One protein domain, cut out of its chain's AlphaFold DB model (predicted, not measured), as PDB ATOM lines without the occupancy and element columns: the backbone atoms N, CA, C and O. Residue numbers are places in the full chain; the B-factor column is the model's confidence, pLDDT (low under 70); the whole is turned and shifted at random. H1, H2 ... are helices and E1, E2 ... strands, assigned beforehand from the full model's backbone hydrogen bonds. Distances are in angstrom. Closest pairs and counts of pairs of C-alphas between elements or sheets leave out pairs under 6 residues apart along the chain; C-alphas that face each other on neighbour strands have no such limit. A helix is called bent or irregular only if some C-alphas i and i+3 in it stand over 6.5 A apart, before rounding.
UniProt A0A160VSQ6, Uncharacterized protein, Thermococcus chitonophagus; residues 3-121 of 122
ATOM      1  N   GLU A   3     114.519 103.410 122.328       83.56
ATOM      2  CA  GLU A   3     114.142 104.408 123.336       83.56
ATOM      3  C   GLU A   3     115.075 105.616 123.255       83.56
ATOM      4  O   GLU A   3     116.285 105.486 123.422       83.56
ATOM      5  N   PHE A   4     114.496 106.788 123.013       83.31
ATOM      6  CA  PHE A   4     115.168 108.066 123.177       83.31
ATOM      7  C   PHE A   4     114.982 108.547 124.617       83.31
ATOM      8  O   PHE A   4     113.853 108.639 125.114       83.31
ATOM      9  N   ILE A   5     116.105 108.831 125.275       80.00
ATOM     10  CA  ILE A   5     116.169 109.356 126.636       80.00
ATOM     11  C   ILE A   5     117.053 110.608 126.573       80.00
ATOM     12  O   ILE A   5     118.266 110.465 126.420       80.00
ATOM     13  N   PRO A   6     116.476 111.817 126.633       75.69
ATOM     14  CA  PRO A   6     117.254 113.039 126.671       75.69
ATOM     15  C   PRO A   6     117.974 113.153 128.016       75.69
ATOM     16  O   PRO A   6     117.365 112.994 129.081       75.69
ATOM     17  N   PHE A   7     119.269 113.449 127.952       66.56
ATOM     18  CA  PHE A   7     120.090 113.797 129.102       66.56
ATOM     19  C   PHE A   7     120.652 115.195 128.875       66.56
ATOM     20  O   PHE A   7     121.220 115.456 127.819       66.56
ATOM     21  N   LEU A   8     120.496 116.072 129.865       61.47
ATOM     22  CA  LEU A   8     121.181 117.359 129.900       61.47
ATOM     23  C   LEU A   8     122.400 117.220 130.820       61.47
ATOM     24  O   LEU A   8     122.226 116.754 131.954       61.47
ATOM     25  N   PRO A   9     123.617 117.559 130.361       56.38
ATOM     26  CA  PRO A   9     124.764 117.626 131.252       56.38
ATOM     27  C   PRO A   9     124.531 118.736 132.289       56.38
ATOM     28  O   PRO A   9     124.042 119.814 131.959       56.38
ATOM     29  N   ILE A  10     124.861 118.460 133.549       52.53
ATOM     30  CA  ILE A  10     124.951 119.483 134.596       52.53
ATOM     31  C   ILE A  10     126.413 119.934 134.599       52.53
ATOM     32  O   ILE A  10     127.301 119.084 134.682       52.53
ATOM     33  N   GLU A  11     126.672 121.236 134.452       44.78
ATOM     34  CA  GLU A  11     128.034 121.786 134.452       44.78
ATOM     35  C   GLU A  11     128.816 121.328 135.694       44.78
ATOM     36  O   GLU A  11     128.355 121.489 136.824       44.78
ATOM     37  N   GLY A  12     130.007 120.754 135.478       48.06
ATOM     38  CA  GLY A  12     130.975 120.464 136.543       48.06
ATOM     39  C   GLY A  12     131.606 119.073 136.518       48.06
ATOM     40  O   GLY A  12     132.700 118.903 137.048       48.06
ATOM     41  N   GLU A  13     131.003 118.081 135.861       42.16
ATOM     42  CA  GLU A  13     131.622 116.760 135.730       42.16
ATOM     43  C   GLU A  13     131.522 116.254 134.289       42.16
ATOM     44  O   GLU A  13     130.438 116.181 133.720       42.16
ATOM     45  N   ASN A  14     132.639 115.775 133.727       44.38
ATOM     46  CA  ASN A  14     132.697 114.936 132.513       44.38
ATOM     47  C   ASN A  14     131.970 113.578 132.683       44.38
ATOM     48  O   ASN A  14     132.269 112.588 132.015       44.38
ATOM     49  N   LYS A  15     131.028 113.504 133.620       42.94
ATOM     50  CA  LYS A  15     130.124 112.398 133.853       42.94
ATOM     51  C   LYS A  15     128.745 112.886 133.457       42.94
ATOM     52  O   LYS A  15     128.231 113.844 134.022       42.94
ATOM     53  N   TYR A  16     128.127 112.183 132.515       49.12
ATOM     54  CA  TYR A  16     126.697 112.288 132.261       49.12
ATOM     55  C   TYR A  16     125.956 111.882 133.541       49.12
ATOM     56  O   TYR A  16     125.614 110.713 133.739       49.12
ATOM     57  N   VAL A  17     125.753 112.828 134.458       43.62
ATOM     58  CA  VAL A  17     124.870 112.625 135.598       43.62
ATOM     59  C   VAL A  17     123.508 112.348 134.982       43.62
ATOM     60  O   VAL A  17     123.023 113.130 134.164       43.62
ATOM     61  N   LYS A  18     122.900 111.205 135.319       46.50
ATOM     62  CA  LYS A  18     121.492 110.947 135.004       46.50
ATOM     63  C   LYS A  18     120.670 112.005 135.739       46.50
ATOM     64  O   LYS A  18     120.179 111.755 136.836       46.50
ATOM     65  N   GLY A  19     120.548 113.191 135.151       49.22
ATOM     66  CA  GLY A  19     119.589 114.191 135.572       49.22
ATOM     67  C   GLY A  19     118.183 113.592 135.554       49.22
ATOM     68  O   GLY A  19     117.944 112.479 135.067       49.22
ATOM     69  N   LYS A  20     117.224 114.337 136.098       59.16
ATOM     70  CA  LYS A  20     115.816 113.946 136.055       59.16
ATOM     71  C   LYS A  20     115.420 113.773 134.583       59.16
ATOM     72  O   LYS A  20     115.428 114.738 133.831       59.16
ATOM     73  N   ILE A  21     115.132 112.536 134.170       68.94
ATOM     74  CA  ILE A  21     114.768 112.209 132.784       68.94
ATOM     75  C   ILE A  21     113.597 113.109 132.365       68.94
ATOM     76  O   ILE A  21     112.521 113.039 132.967       68.94
ATOM     77  N   GLU A  22     113.812 113.946 131.346       77.12
ATOM     78  CA  GLU A  22     112.803 114.915 130.891       77.12
ATOM     79  C   GLU A  22     111.604 114.227 130.224       77.12
ATOM     80  O   GLU A  22     110.475 114.711 130.259       77.12
ATOM     81  N   GLY A  23     111.839 113.059 129.633       83.06
ATOM     82  CA  GLY A  23     110.825 112.231 129.003       83.06
ATOM     83  C   GLY A  23     111.443 110.964 128.435       83.06
ATOM     84  O   GLY A  23     112.655 110.870 128.283       83.06
ATOM     85  N   LYS A  24     110.624 109.964 128.117       88.88
ATOM     86  CA  LYS A  24     111.065 108.818 127.311       88.88
ATOM     87  C   LYS A  24     110.169 108.691 126.097       88.88
ATOM     88  O   LYS A  24     108.944 108.665 126.245       88.88
ATOM     89  N   ALA A  25     110.778 108.564 124.923       91.31
ATOM     90  CA  ALA A  25     110.068 108.386 123.665       91.31
ATOM     91  C   ALA A  25     110.494 107.093 122.969       91.31
ATOM     92  O   ALA A  25     111.674 106.754 122.929       91.31
ATOM     93  N   ARG A  26     109.528 106.365 122.401       91.81
ATOM     94  CA  ARG A  26     109.806 105.190 121.560       91.81
ATOM     95  C   ARG A  26     109.880 105.608 120.099       91.81
ATOM     96  O   ARG A  26     108.848 105.873 119.501       91.81
ATOM     97  N   VAL A  27     111.072 105.629 119.522       91.00
ATOM     98  CA  VAL A  27     111.317 106.173 118.181       91.00
ATOM     99  C   VAL A  27     111.617 105.076 117.157       91.00
ATOM    100  O   VAL A  27     112.110 103.989 117.492       91.00
ATOM    101  N   PHE A  28     111.312 105.346 115.888       90.69
ATOM    102  CA  PHE A  28     111.814 104.540 114.780       90.69
ATOM    103  C   PHE A  28     113.234 105.001 114.451       90.69
ATOM    104  O   PHE A  28     113.455 106.134 114.040       90.69
ATOM    105  N   LEU A  29     114.207 104.128 114.721       88.00
ATOM    106  CA  LEU A  29     115.609 104.526 114.819       88.00
ATOM    107  C   LEU A  29     116.180 105.120 113.515       88.00
ATOM    108  O   LEU A  29     116.814 106.164 113.619       88.00
ATOM    109  N   PRO A  30     115.953 104.541 112.318       91.25
ATOM    110  CA  PRO A  30     116.485 105.109 111.077       91.25
ATOM    111  C   PRO A  30     116.070 106.566 110.834       91.25
ATOM    112  O   PRO A  30     116.932 107.422 110.675       91.25
ATOM    113  N   GLU A  31     114.769 106.860 110.881       90.88
ATOM    114  CA  GLU A  31     114.243 108.215 110.643       90.88
ATOM    115  C   GLU A  31     114.620 109.173 111.776       90.88
ATOM    116  O   GLU A  31     114.916 110.337 111.542       90.88
ATOM    117  N   PHE A  32     114.641 108.687 113.020       93.75
ATOM    118  CA  PHE A  32     115.041 109.510 114.156       93.75
ATOM    119  C   PHE A  32     116.501 109.959 114.057       93.75
ATOM    120  O   PHE A  32     116.807 111.118 114.326       93.75
ATOM    121  N   LEU A  33     117.401 109.058 113.654       94.12
ATOM    122  CA  LEU A  33     118.806 109.402 113.451       94.12
ATOM    123  C   LEU A  33     119.001 110.302 112.229       94.12
ATOM    124  O   LEU A  33     119.850 111.184 112.280       94.12
ATOM    125  N   ASP A  34     118.233 110.105 111.157       94.81
ATOM    126  CA  ASP A  34     118.255 111.007 110.002       94.81
ATOM    127  C   ASP A  34     117.864 112.436 110.402       94.81
ATOM    128  O   ASP A  34     118.596 113.387 110.122       94.81
ATOM    129  N   PHE A  35     116.783 112.575 111.172       95.75
ATOM    130  CA  PHE A  35     116.355 113.868 111.695       95.75
ATOM    131  C   PHE A  35     117.388 114.499 112.639       95.75
ATOM    132  O   PHE A  35     117.705 115.680 112.517       95.75
ATOM    133  N   ALA A  36     117.984 113.710 113.538       95.19
ATOM    134  CA  ALA A  36     119.055 114.191 114.406       95.19
ATOM    135  C   ALA A  36     120.258 114.720 113.600       95.19
ATOM    136  O   ALA A  36     120.788 115.782 113.923       95.19
ATOM    137  N   ARG A  37     120.659 114.042 112.513       95.19
ATOM    138  CA  ARG A  37     121.739 114.534 111.636       95.19
ATOM    139  C   ARG A  37     121.373 115.841 110.942       95.19
ATOM    140  O   ARG A  37     122.213 116.731 110.886       95.19
ATOM    141  N   LYS A  38     120.137 115.980 110.448       96.12
ATOM    142  CA  LYS A  38     119.643 117.233 109.836       96.12
ATOM    143  C   LYS A  38     119.714 118.414 110.805       96.12
ATOM    144  O   LYS A  38     120.018 119.526 110.395       96.12
ATOM    145  N   LEU A  39     119.490 118.151 112.090       95.31
ATOM    146  CA  LEU A  39     119.621 119.120 113.178       95.31
ATOM    147  C   LEU A  39     121.076 119.355 113.637       95.31
ATOM    148  O   LEU A  39     121.306 120.109 114.582       95.31
ATOM    149  N   GLY A  40     122.063 118.720 113.001       94.75
ATOM    150  CA  GLY A  40     123.483 118.901 113.309       94.75
ATOM    151  C   GLY A  40     123.991 118.108 114.516       94.75
ATOM    152  O   GLY A  40     125.072 118.407 115.014       94.75
ATOM    153  N   PHE A  41     123.253 117.101 114.998       93.75
ATOM    154  CA  PHE A  41     123.752 116.231 116.066       93.75
ATOM    155  C   PHE A  41     124.845 115.291 115.553       93.75
ATOM    156  O   PHE A  41     124.698 114.638 114.515       93.75
ATOM    157  N   ASN A  42     125.905 115.142 116.343       92.81
ATOM    158  CA  ASN A  42     126.917 114.120 116.138       92.81
ATOM    159  C   ASN A  42     126.462 112.794 116.765       92.81
ATOM    160  O   ASN A  42     126.054 112.746 117.928       92.81
ATOM    161  N   ILE A  43     126.543 111.704 116.002       90.31
ATOM    162  CA  ILE A  43     126.119 110.372 116.446       90.31
ATOM    163  C   ILE A  43     127.352 109.581 116.882       90.31
ATOM    164  O   ILE A  43     128.112 109.087 116.050       90.31
ATOM    165  N   LYS A  44     127.517 109.390 118.193       87.75
ATOM    166  CA  LYS A  44     128.583 108.564 118.777       87.75
ATOM    167  C   LYS A  44     127.997 107.291 119.374       87.75
ATOM    168  O   LYS A  44     127.608 107.227 120.541       87.75
ATOM    169  N   GLY A  45     127.902 106.249 118.549       85.12
ATOM    170  CA  GLY A  45     127.311 104.972 118.949       85.12
ATOM    171  C   GLY A  45     125.832 105.122 119.321       85.12
ATOM    172  O   GLY A  45     124.982 105.236 118.444       85.12
ATOM    173  N   LYS A  46     125.521 105.098 120.623       82.50
ATOM    174  CA  LYS A  46     124.152 105.260 121.159       82.50
ATOM    175  C   LYS A  46     123.879 106.656 121.733       82.50
ATOM    176  O   LYS A  46     122.814 106.868 122.307       82.50
ATOM    177  N   VAL A  47     124.833 107.577 121.615       83.38
ATOM    178  CA  VAL A  47     124.755 108.937 122.153       83.38
ATOM    179  C   VAL A  47     124.621 109.933 121.003       83.38
ATOM    180  O   VAL A  47     125.277 109.783 119.971       83.38
ATOM    181  N   LEU A  48     123.756 110.930 121.192       87.81
ATOM    182  CA  LEU A  48     123.636 112.102 120.329       87.81
ATOM    183  C   LEU A  48     124.222 113.298 121.074       87.81
ATOM    184  O   LEU A  48     123.778 113.597 122.180       87.81
ATOM    185  N   GLU A  49     125.199 113.960 120.469       87.69
ATOM    186  CA  GLU A  49     125.830 115.165 121.009       87.69
ATOM    187  C   GLU A  49     125.474 116.362 120.127       87.69
ATOM    188  O   GLU A  49     125.500 116.262 118.900       87.69
ATOM    189  N   GLY A  50     125.125 117.487 120.742       85.81
ATOM    190  CA  GLY A  50     124.804 118.726 120.045       85.81
ATOM    191  C   GLY A  50     124.917 119.914 120.993       85.81
ATOM    192  O   GLY A  50     124.732 119.760 122.197       85.81
ATOM    193  N   GLU A  51     125.229 121.083 120.441       83.75
ATOM    194  CA  GLU A  51     125.503 122.312 121.208       83.75
ATOM    195  C   GLU A  51     124.370 123.346 121.103       83.75
ATOM    196  O   GLU A  51     124.407 124.391 121.744       83.75
ATOM    197  N   ASN A  52     123.355 123.074 120.278       90.50
ATOM    198  CA  ASN A  52     122.268 124.006 120.006       90.50
ATOM    199  C   ASN A  52     120.987 123.599 120.754       90.50
ATOM    200  O   ASN A  52     120.325 122.617 120.400       90.50
ATOM    201  N   ASP A  53     120.614 124.399 121.755       90.06
ATOM    202  CA  ASP A  53     119.423 124.196 122.588       90.06
ATOM    203  C   ASP A  53     118.117 124.161 121.787       90.06
ATOM    204  O   ASP A  53     117.198 123.404 122.104       90.06
ATOM    205  N   GLU A  54     118.004 124.965 120.730       94.50
ATOM    206  CA  GLU A  54     116.824 124.966 119.868       94.50
ATOM    207  C   GLU A  54     116.707 123.649 119.099       94.50
ATOM    208  O   GLU A  54     115.635 123.042 119.072       94.50
ATOM    209  N   ASN A  55     117.816 123.148 118.556       95.31
ATOM    210  CA  ASN A  55     117.852 121.857 117.871       95.31
ATOM    211  C   ASN A  55     117.559 120.702 118.833       95.31
ATOM    212  O   ASN A  55     116.865 119.753 118.464       95.31
ATOM    213  N   TYR A  56     118.000 120.803 120.087       93.62
ATOM    214  CA  TYR A  56     117.578 119.885 121.141       93.62
ATOM    215  C   TYR A  56     116.059 119.898 121.340       93.62
ATOM    216  O   TYR A  56     115.434 118.834 121.351       93.62
ATOM    217  N   LEU A  57     115.438 121.078 121.434       95.75
ATOM    218  CA  LEU A  57     113.985 121.179 121.576       95.75
ATOM    219  C   LEU A  57     113.252 120.587 120.364       95.75
ATOM    220  O   LEU A  57     112.266 119.872 120.553       95.75
ATOM    221  N   ARG A  58     113.746 120.818 119.140       97.50
ATOM    222  CA  ARG A  58     113.201 120.203 117.915       97.50
ATOM    223  C   ARG A  58     113.259 118.684 117.993       97.50
ATOM    224  O   ARG A  58     112.233 118.019 117.846       97.50
ATOM    225  N   LEU A  59     114.428 118.132 118.307       96.56
ATOM    226  CA  LEU A  59     114.614 116.689 118.424       96.56
ATOM    227  C   LEU A  59     113.709 116.081 119.506       96.56
ATOM    228  O   LEU A  59     113.083 115.041 119.283       96.56
ATOM    229  N   PHE A  60     113.589 116.748 120.658       96.19
ATOM    230  CA  PHE A  60     112.737 116.312 121.761       96.19
ATOM    231  C   PHE A  60     111.252 116.308 121.380       96.19
ATOM    232  O   PHE A  60     110.570 115.299 121.573       96.19
ATOM    233  N   VAL A  61     110.742 117.408 120.815       97.62
ATOM    234  CA  VAL A  61     109.335 117.515 120.398       97.62
ATOM    235  C   VAL A  61     109.024 116.485 119.314       97.62
ATOM    236  O   VAL A  61     108.045 115.747 119.447       97.62
ATOM    237  N   TYR A  62     109.889 116.351 118.305       97.69
ATOM    238  CA  TYR A  62     109.751 115.321 117.275       97.69
ATOM    239  C   TYR A  62     109.655 113.921 117.885       97.69
ATOM    240  O   TYR A  62     108.719 113.181 117.576       97.69
ATOM    241  N   ALA A  63     110.559 113.556 118.801       96.62
ATOM    242  CA  ALA A  63     110.533 112.252 119.465       96.62
ATOM    243  C   ALA A  63     109.216 112.023 120.226       96.62
ATOM    244  O   ALA A  63     108.603 110.954 120.135       96.62
ATOM    245  N   MET A  64     108.761 113.036 120.971       96.94
ATOM    246  CA  MET A  64     107.582 112.930 121.825       96.94
ATOM    247  C   MET A  64     106.280 112.784 121.033       96.94
ATOM    248  O   MET A  64     105.378 112.083 121.505       96.94
ATOM    249  N   VAL A  65     106.190 113.377 119.840       96.69
ATOM    250  CA  VAL A  65     105.025 113.261 118.948       96.69
ATOM    251  C   VAL A  65     105.106 111.991 118.092       96.69
ATOM    252  O   VAL A  65     104.167 111.190 118.085       96.69
ATOM    253  N   SER A  66     106.230 111.773 117.402       95.56
ATOM    254  CA  SER A  66     106.398 110.695 116.411       95.56
ATOM    255  C   SER A  66     106.271 109.290 117.010       95.56
ATOM    256  O   SER A  66     105.841 108.365 116.323       95.56
ATOM    257  N   GLN A  67     106.532 109.116 118.312       94.88
ATOM    258  CA  GLN A  67     106.417 107.816 118.991       94.88
ATOM    259  C   GLN A  67     105.011 107.183 118.974       94.88
ATOM    260  O   GLN A  67     104.838 106.019 119.358       94.88
ATOM    261  N   PHE A  68     103.978 107.947 118.611       95.31
ATOM    262  CA  PHE A  68     102.597 107.468 118.509       95.31
ATOM    263  C   PHE A  68     102.129 107.266 117.069       95.31
ATOM    264  O   PHE A  68     100.961 106.936 116.857       95.31
ATOM    265  N   VAL A  69     103.033 107.426 116.105       92.31
ATOM    266  CA  VAL A  69     102.757 107.421 114.673       92.31
ATOM    267  C   VAL A  69     103.434 106.235 114.000       92.31
ATOM    268  O   VAL A  69     104.585 105.905 114.289       92.31
ATOM    269  N   LYS A  70     102.703 105.565 113.102       87.94
ATOM    270  CA  LYS A  70     103.187 104.362 112.410       87.94
ATOM    271  C   LYS A  70     103.550 104.597 110.951       87.94
ATOM    272  O   LYS A  70     104.457 103.908 110.485       87.94
ATOM    273  N   SER A  71     102.886 105.515 110.253       92.62
ATOM    274  CA  SER A  71     103.221 105.783 108.857       92.62
ATOM    275  C   SER A  71     104.467 106.660 108.754       92.62
ATOM    276  O   SER A  71     104.719 107.514 109.605       92.62
ATOM    277  N   GLU A  72     105.265 106.413 107.722       92.06
ATOM    278  CA  GLU A  72     106.411 107.258 107.384       92.06
ATOM    279  C   GLU A  72     105.948 108.653 106.948       92.06
ATOM    280  O   GLU A  72     106.535 109.649 107.360       92.06
ATOM    281  N   THR A  73     104.847 108.735 106.196       93.50
ATOM    282  CA  THR A  73     104.256 110.000 105.735       93.50
ATOM    283  C   THR A  73     103.922 110.934 106.896       93.50
ATOM    284  O   THR A  73     104.400 112.064 106.912       93.50
ATOM    285  N   GLU A  74     103.194 110.454 107.911       93.62
ATOM    286  CA  GLU A  74     102.878 111.267 109.095       93.62
ATOM    287  C   GLU A  74     104.156 111.669 109.861       93.62
ATOM    288  O   GLU A  74     104.210 112.739 110.458       93.62
ATOM    289  N   ARG A  75     105.207 110.833 109.878       94.56
ATOM    290  CA  ARG A  75     106.470 111.196 110.550       94.56
ATOM    291  C   ARG A  75     107.235 112.276 109.799       94.56
ATOM    292  O   ARG A  75     107.733 113.190 110.446       94.56
ATOM    293  N   ARG A  76     107.281 112.209 108.466       94.44
ATOM    294  CA  ARG A  76     107.862 113.264 107.620       94.44
ATOM    295  C   ARG A  76     107.099 114.580 107.750       94.44
ATOM    296  O   ARG A  76     107.708 115.646 107.745       94.44
ATOM    297  N   GLU A  77     105.781 114.515 107.898       95.88
ATOM    298  CA  GLU A  77     104.967 115.696 108.164       95.88
ATOM    299  C   GLU A  77     105.316 116.321 109.521       95.88
ATOM    300  O   GLU A  77     105.633 117.505 109.581       95.88
ATOM    301  N   ILE A  78     105.364 115.514 110.590       97.06
ATOM    302  CA  ILE A  78     105.784 115.979 111.921       97.06
ATOM    303  C   ILE A  78     107.196 116.570 111.870       97.06
ATOM    304  O   ILE A  78     107.445 117.595 112.495       97.06
ATOM    305  N   GLU A  79     108.119 115.938 111.144       96.75
ATOM    306  CA  GLU A  79     109.474 116.447 110.933       96.75
ATOM    307  C   GLU A  79     109.457 117.857 110.326       96.75
ATOM    308  O   GLU A  79     110.035 118.776 110.911       96.75
ATOM    309  N   ARG A  80     108.751 118.048 109.203       96.75
ATOM    310  CA  ARG A  80     108.624 119.349 108.527       96.75
ATOM    311  C   ARG A  80     108.015 120.401 109.451       96.75
ATOM    312  O   ARG A  80     108.589 121.472 109.624       96.75
ATOM    313  N   THR A  81     106.906 120.063 110.103       97.44
ATOM    314  CA  THR A  81     106.243 120.935 111.075       97.44
ATOM    315  C   THR A  81     107.209 121.359 112.180       97.44
ATOM    316  O   THR A  81     107.348 122.544 112.471       97.44
ATOM    317  N   VAL A  82     107.910 120.406 112.802       97.69
ATOM    318  CA  VAL A  82     108.818 120.690 113.918       97.69
ATOM    319  C   VAL A  82     110.023 121.517 113.479       97.69
ATOM    320  O   VAL A  82     110.513 122.296 114.291       97.69
ATOM    321  N   MET A  83     110.489 121.402 112.234       96.88
ATOM    322  CA  MET A  83     111.548 122.262 111.689       96.88
ATOM    323  C   MET A  83     111.111 123.724 111.567       96.88
ATOM    324  O   MET A  83     111.894 124.620 111.869       96.88
ATOM    325  N   GLU A  84     109.861 123.966 111.177       96.69
ATOM    326  CA  GLU A  84     109.325 125.308 110.914       96.69
ATOM    327  C   GLU A  84     108.813 126.020 112.183       96.69
ATOM    328  O   GLU A  84     108.623 127.236 112.185       96.69
ATOM    329  N   LEU A  85     108.603 125.292 113.290       97.25
ATOM    330  CA  LEU A  85     108.067 125.881 114.522       97.25
ATOM    331  C   LEU A  85     108.981 126.980 115.098       97.25
ATOM    332  O   LEU A  85     110.184 126.748 115.263       97.25
ATOM    333  N   PRO A  86     108.428 128.132 115.526       97.44
ATOM    334  CA  PRO A  86     109.203 129.147 116.228       97.44
ATOM    335  C   PRO A  86     109.645 128.645 117.610       97.44
ATOM    336  O   PRO A  86     108.946 127.865 118.264       97.44
ATOM    337  N   ILE A  87     110.779 129.152 118.104       95.81
ATOM    338  CA  ILE A  87     111.379 128.745 119.388       95.81
ATOM    339  C   ILE A  87     110.402 128.811 120.575       95.81
ATOM    340  O   ILE A  87     110.427 127.948 121.455       95.81
ATOM    341  N   LEU A  88     109.494 129.792 120.599       97.12
ATOM    342  CA  LEU A  88     108.477 129.907 121.650       97.12
ATOM    343  C   LEU A  88     107.509 128.715 121.647       97.12
ATOM    344  O   LEU A  88     107.220 128.161 122.710       97.12
ATOM    345  N   ALA A  89     107.066 128.271 120.469       97.69
ATOM    346  CA  ALA A  89     106.204 127.101 120.339       97.69
ATOM    347  C   ALA A  89     106.946 125.819 120.739       97.69
ATOM    348  O   ALA A  89     106.395 124.985 121.457       97.69
ATOM    349  N   LEU A  90     108.218 125.681 120.353       97.81
ATOM    350  CA  LEU A  90     109.051 124.548 120.766       97.81
ATOM    351  C   LEU A  90     109.190 124.460 122.287       97.81
ATOM    352  O   LEU A  90     108.992 123.390 122.860       97.81
ATOM    353  N   ARG A  91     109.490 125.581 122.955       96.81
ATOM    354  CA  ARG A  91     109.598 125.645 124.421       96.81
ATOM    355  C   ARG A  91     108.279 125.276 125.092       96.81
ATOM    356  O   ARG A  91     108.279 124.478 126.033       96.81
ATOM    357  N   TYR A  92     107.167 125.810 124.585       97.69
ATOM    358  CA  TYR A  92     105.828 125.480 125.068       97.69
ATOM    359  C   TYR A  92     105.545 123.976 124.962       97.69
ATOM    360  O   TYR A  92     105.190 123.337 125.957       97.69
ATOM    361  N   TRP A  93     105.752 123.379 123.787       97.88
ATOM    362  CA  TRP A  93     105.483 121.959 123.575       97.88
ATOM    363  C   TRP A  93     106.433 121.061 124.352       97.88
ATOM    364  O   TRP A  93     105.976 120.091 124.953       97.88
ATOM    365  N   ALA A  94     107.721 121.395 124.413       96.00
ATOM    366  CA  ALA A  94     108.680 120.655 125.218       96.00
ATOM    367  C   ALA A  94     108.258 120.636 126.695       96.00
ATOM    368  O   ALA A  94     108.171 119.564 127.292       96.00
ATOM    369  N   SER A  95     107.899 121.790 127.270       95.31
ATOM    370  CA  SER A  95     107.388 121.870 128.646       95.31
ATOM    371  C   SER A  95     106.095 121.066 128.833       95.31
ATOM    372  O   SER A  95     105.984 120.252 129.750       95.31
ATOM    373  N   THR A  96     105.152 121.188 127.895       96.62
ATOM    374  CA  THR A  96     103.883 120.442 127.913       96.62
ATOM    375  C   THR A  96     104.114 118.928 127.894       96.62
ATOM    376  O   THR A  96     103.481 118.187 128.650       96.62
ATOM    377  N   PHE A  97     105.045 118.444 127.070       96.38
ATOM    378  CA  PHE A  97     105.392 117.026 126.992       96.38
ATOM    379  C   PHE A  97     106.110 116.514 128.243       96.38
ATOM    380  O   PHE A  97     105.793 115.408 128.690       96.38
ATOM    381  N   ARG A  98     107.019 117.303 128.829       94.19
ATOM    382  CA  ARG A  98     107.683 116.978 130.105       94.19
ATOM    383  C   ARG A  98     106.661 116.819 131.229       94.19
ATOM    384  O   ARG A  98     106.614 115.773 131.874       94.19
ATOM    385  N   ASN A  99     105.771 117.798 131.388       93.38
ATOM    386  CA  ASN A  99     104.721 117.763 132.408       93.38
ATOM    387  C   ASN A  99     103.766 116.589 132.179       93.38
ATOM    388  O   ASN A  99     103.462 115.835 133.099       93.38
ATOM    389  N   ALA A 100     103.356 116.348 130.930       94.50
ATOM    390  CA  ALA A 100     102.522 115.199 130.596       94.50
ATOM    391  C   ALA A 100     103.193 113.861 130.942       94.50
ATOM    392  O   ALA A 100     102.515 112.940 131.410       94.50
ATOM    393  N   TYR A 101     104.504 113.749 130.718       93.44
ATOM    394  CA  TYR A 101     105.277 112.566 131.069       93.44
ATOM    395  C   TYR A 101     105.353 112.369 132.588       93.44
ATOM    396  O   TYR A 101     105.064 111.268 133.056       93.44
ATOM    397  N   TRP A 102     105.670 113.412 133.357       89.44
ATOM    398  CA  TRP A 102     105.781 113.315 134.816       89.44
ATOM    399  C   TRP A 102     104.436 113.117 135.520       89.44
ATOM    400  O   TRP A 102     104.356 112.337 136.463       89.44
ATOM    401  N   GLU A 103     103.370 113.768 135.056       90.38
ATOM    402  CA  GLU A 103     102.062 113.729 135.723       90.38
ATOM    403  C   GLU A 103     101.209 112.517 135.337       90.38
ATOM    404  O   GLU A 103     100.341 112.096 136.095       90.38
ATOM    405  N   GLY A 104     101.372 111.988 134.122       85.44
ATOM    406  CA  GLY A 104     100.461 110.963 133.597       85.44
ATOM    407  C   GLY A 104     101.102 109.942 132.668       85.44
ATOM    408  O   GLY A 104     100.390 109.140 132.046       85.44
ATOM    409  N   GLY A 105     102.430 109.973 132.542       89.19
ATOM    410  CA  GLY A 105     103.202 109.050 131.725       89.19
ATOM    411  C   GLY A 105     102.724 108.972 130.276       89.19
ATOM    412  O   GLY A 105     102.112 109.878 129.706       89.19
ATOM    413  N   ARG A 106     102.970 107.816 129.657       90.69
ATOM    414  CA  ARG A 106     102.743 107.602 128.220       90.69
ATOM    415  C   ARG A 106     101.303 107.860 127.762       90.69
ATOM    416  O   ARG A 106     101.102 108.316 126.638       90.69
ATOM    417  N   LYS A 107     100.291 107.564 128.592       92.38
ATOM    418  CA  LYS A 107      98.875 107.784 128.229       92.38
ATOM    419  C   LYS A 107      98.581 109.273 128.040       92.38
ATOM    420  O   LYS A 107      97.902 109.632 127.079       92.38
ATOM    421  N   ARG A 108      99.106 110.127 128.920       94.31
ATOM    422  CA  ARG A 108      98.920 111.578 128.836       94.31
ATOM    423  C   ARG A 108      99.748 112.186 127.709       94.31
ATOM    424  O   ARG A 108      99.190 112.937 126.918       94.31
ATOM    425  N   VAL A 109     101.001 111.755 127.539       96.00
ATOM    426  CA  VAL A 109     101.833 112.145 126.383       96.00
ATOM    427  C   VAL A 109     101.128 111.806 125.061       96.00
ATOM    428  O   VAL A 109     101.105 112.634 124.158       96.00
ATOM    429  N   ARG A 110     100.449 110.650 124.959       96.12
ATOM    430  CA  ARG A 110      99.654 110.307 123.766       96.12
ATOM    431  C   ARG A 110      98.515 111.293 123.504       96.12
ATOM    432  O   ARG A 110      98.244 111.597 122.349       96.12
ATOM    433  N   ARG A 111      97.823 111.765 124.549       96.44
ATOM    434  CA  ARG A 111      96.760 112.777 124.403       96.44
ATOM    435  C   ARG A 111      97.342 114.101 123.911       96.44
ATOM    436  O   ARG A 111      96.846 114.629 122.927       96.44
ATOM    437  N   ILE A 112      98.435 114.564 124.517       97.31
ATOM    438  CA  ILE A 112      99.129 115.790 124.096       97.31
ATOM    439  C   ILE A 112      99.662 115.677 122.664       97.31
ATOM    440  O   ILE A 112      99.506 116.607 121.886       97.31
ATOM    441  N   SER A 113     100.212 114.524 122.273       96.62
ATOM    442  CA  SER A 113     100.655 114.270 120.896       96.62
ATOM    443  C   SER A 113      99.507 114.379 119.890       96.62
ATOM    444  O   SER A 113      99.708 114.925 118.809       96.62
ATOM    445  N   LYS A 114      98.296 113.924 120.242       96.44
ATOM    446  CA  LYS A 114      97.112 114.145 119.399       96.44
ATOM    447  C   LYS A 114      96.763 115.629 119.290       96.44
ATOM    448  O   LYS A 114      96.496 116.082 118.190       96.44
ATOM    449  N   CYS A 115      96.791 116.369 120.400       97.06
ATOM    450  CA  CYS A 115      96.536 117.812 120.385       97.06
ATOM    451  C   CYS A 115      97.556 118.560 119.523       97.06
ATOM    452  O   CYS A 115      97.154 119.382 118.714       97.06
ATOM    453  N   PHE A 116      98.849 118.241 119.650       97.62
ATOM    454  CA  PHE A 116      99.896 118.793 118.787       97.62
ATOM    455  C   PHE A 116      99.554 118.570 117.316       97.62
ATOM    456  O   PHE A 116      99.521 119.514 116.540       97.62
ATOM    457  N   ARG A 117      99.249 117.322 116.948       96.00
ATOM    458  CA  ARG A 117      98.936 116.977 115.562       96.00
ATOM    459  C   ARG A 117      97.713 117.731 115.049       96.00
ATOM    460  O   ARG A 117      97.825 118.351 114.020       96.00
ATOM    461  N   VAL A 118      96.611 117.786 115.797       95.50
ATOM    462  CA  VAL A 118      95.407 118.544 115.389       95.50
ATOM    463  C   VAL A 118      95.689 120.031 115.133       95.50
ATOM    464  O   VAL A 118      94.967 120.660 114.374       95.50
ATOM    465  N   ILE A 119      96.701 120.611 115.781       95.62
ATOM    466  CA  ILE A 119      97.033 122.032 115.622       95.62
ATOM    467  C   ILE A 119      97.969 122.273 114.425       95.62
ATOM    468  O   ILE A 119      97.927 123.357 113.852       95.62
ATOM    469  N   TYR A 120      98.830 121.311 114.074       94.44
ATOM    470  CA  TYR A 120      99.941 121.550 113.140       94.44
ATOM    471  C   TYR A 120     100.135 120.506 112.029       94.44
ATOM    472  O   TYR A 120     101.057 120.660 111.224       94.44
ATOM    473  N   CYS A 121      99.368 119.421 112.029       84.94
ATOM    474  CA  CYS A 121      99.465 118.324 111.071       84.94
ATOM    475  C   CYS A 121      98.048 117.998 110.577       84.94
ATOM    476  O   CYS A 121      97.227 117.531 111.375       84.94
TER     477      CYS A 121
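What this domain is: This is residues 3 to 121 of the 122 residues of an uncharacterized protein of Thermococcus chitonophagus (UniProt A0A160VSQ6). The helix H2 runs through the core, with H1 and H3 packed along one side of it, while the last helix, H4, folds back on itself and packs its arms H4a and H4b on the other side and near the end of H2. A small hairpin of strands, E2 and E3, sits beside H1, and a long loop before the first helix, residues 3 to 24, swings far out from the helices and makes much of the length. The printed part has 119 residues with four named helices and three named strands, in the order E1, H1, E2, E3, H2, H3, H4; the class is mostly helix, and the one sheet, E2 - E3, is antiparallel. The whole is compact, with a radius of gyration of the C-alphas of 13.7 A, and spans 42 by 31 by 25 A.

Where its parts are: The printed part begins at Glu 3, and residues 3 to 24 hold no named element. E1 is residues 25 to 27, beginning at C-alpha 25 (110.068, 108.386, 123.665). H1 is residues 29 to 38, 14.2 A from first to last C-alpha. The strands E2, residues 42 to 44, and E3, residues 47 to 49, are each 6.4 A long. H2, residues 53 to 66, runs 19.8 A from C-alpha 53 (119.423, 124.196, 122.588). H3, residues 72 to 84, is 18.6 A long. H4, residues 87 to 120, was assigned as one helix by its hydrogen bonds but is bent: C-alphas 103 and 106 are 9.7 A apart. Its arm H4a is residues 87 to 103, 24.1 A long, and its arm H4b is residues 106 to 120, 20.7 A long, ending at C-alpha 120 (99.941, 121.550, 113.140).

How they stand to each other: H2 is the hub, touching three other helices, with H4 taken whole. H1, H2 and H3 form an up-and-down bundle, each running against the one before it. H2 and H3 are a helical hairpin that touch at a shallow tilt of 28 degrees, closest at the C-alphas of Ser 66 and Arg 75, 5.9 A. H1 and H2 only just touch, with 3 pairs of C-alphas within 8 A, at a shallow tilt of 26 degrees; the closest are those of Ala 36 and Leu 59, 6.5 A. H1 and H3 are close but not clearly touching, with the C-alphas of Phe 35 and Glu 79 closest at 7.4 A. H2 touches H4a at a steep tilt of 53 degrees, closest at the C-alphas of Val 61 and Ala 94, 5.8 A. With residues 64 to 65 alone, H2 touches H4b, about perpendicular at 75 degrees; the C-alphas of Val 65 and Ser 113 are closest at 4.9 A. H4a and H4b touch and run opposite ways at a shallow tilt of 24 degrees, closest at the C-alphas of Ala 100 and Val 109, 5.2 A. E2 and E3 form a hairpin, antiparallel at 151 degrees, with N 42 and O 49 at 2.8 A and N 44 and O 47 at 2.9 A, within hydrogen-bond range. The closest C-alphas of H1 and E2 are those of Arg 37 and Ile 43, 7.7 A. E1 pairs with no named strand, but its residues 25 to 26 pair antiparallel with residues 3 to 4. In H1, H2, H3, H4a and H4b every O i to N i+4 pair is within hydrogen-bond range.

The domain as a whole: The two C-alphas farthest apart, those of Gly 12 and Thr 73, are 42.1 A apart. The printed part has no cut, and the links between its named elements are tight. Mean pLDDT of the printed part is 87.8; residues 7 to 21 are under 70.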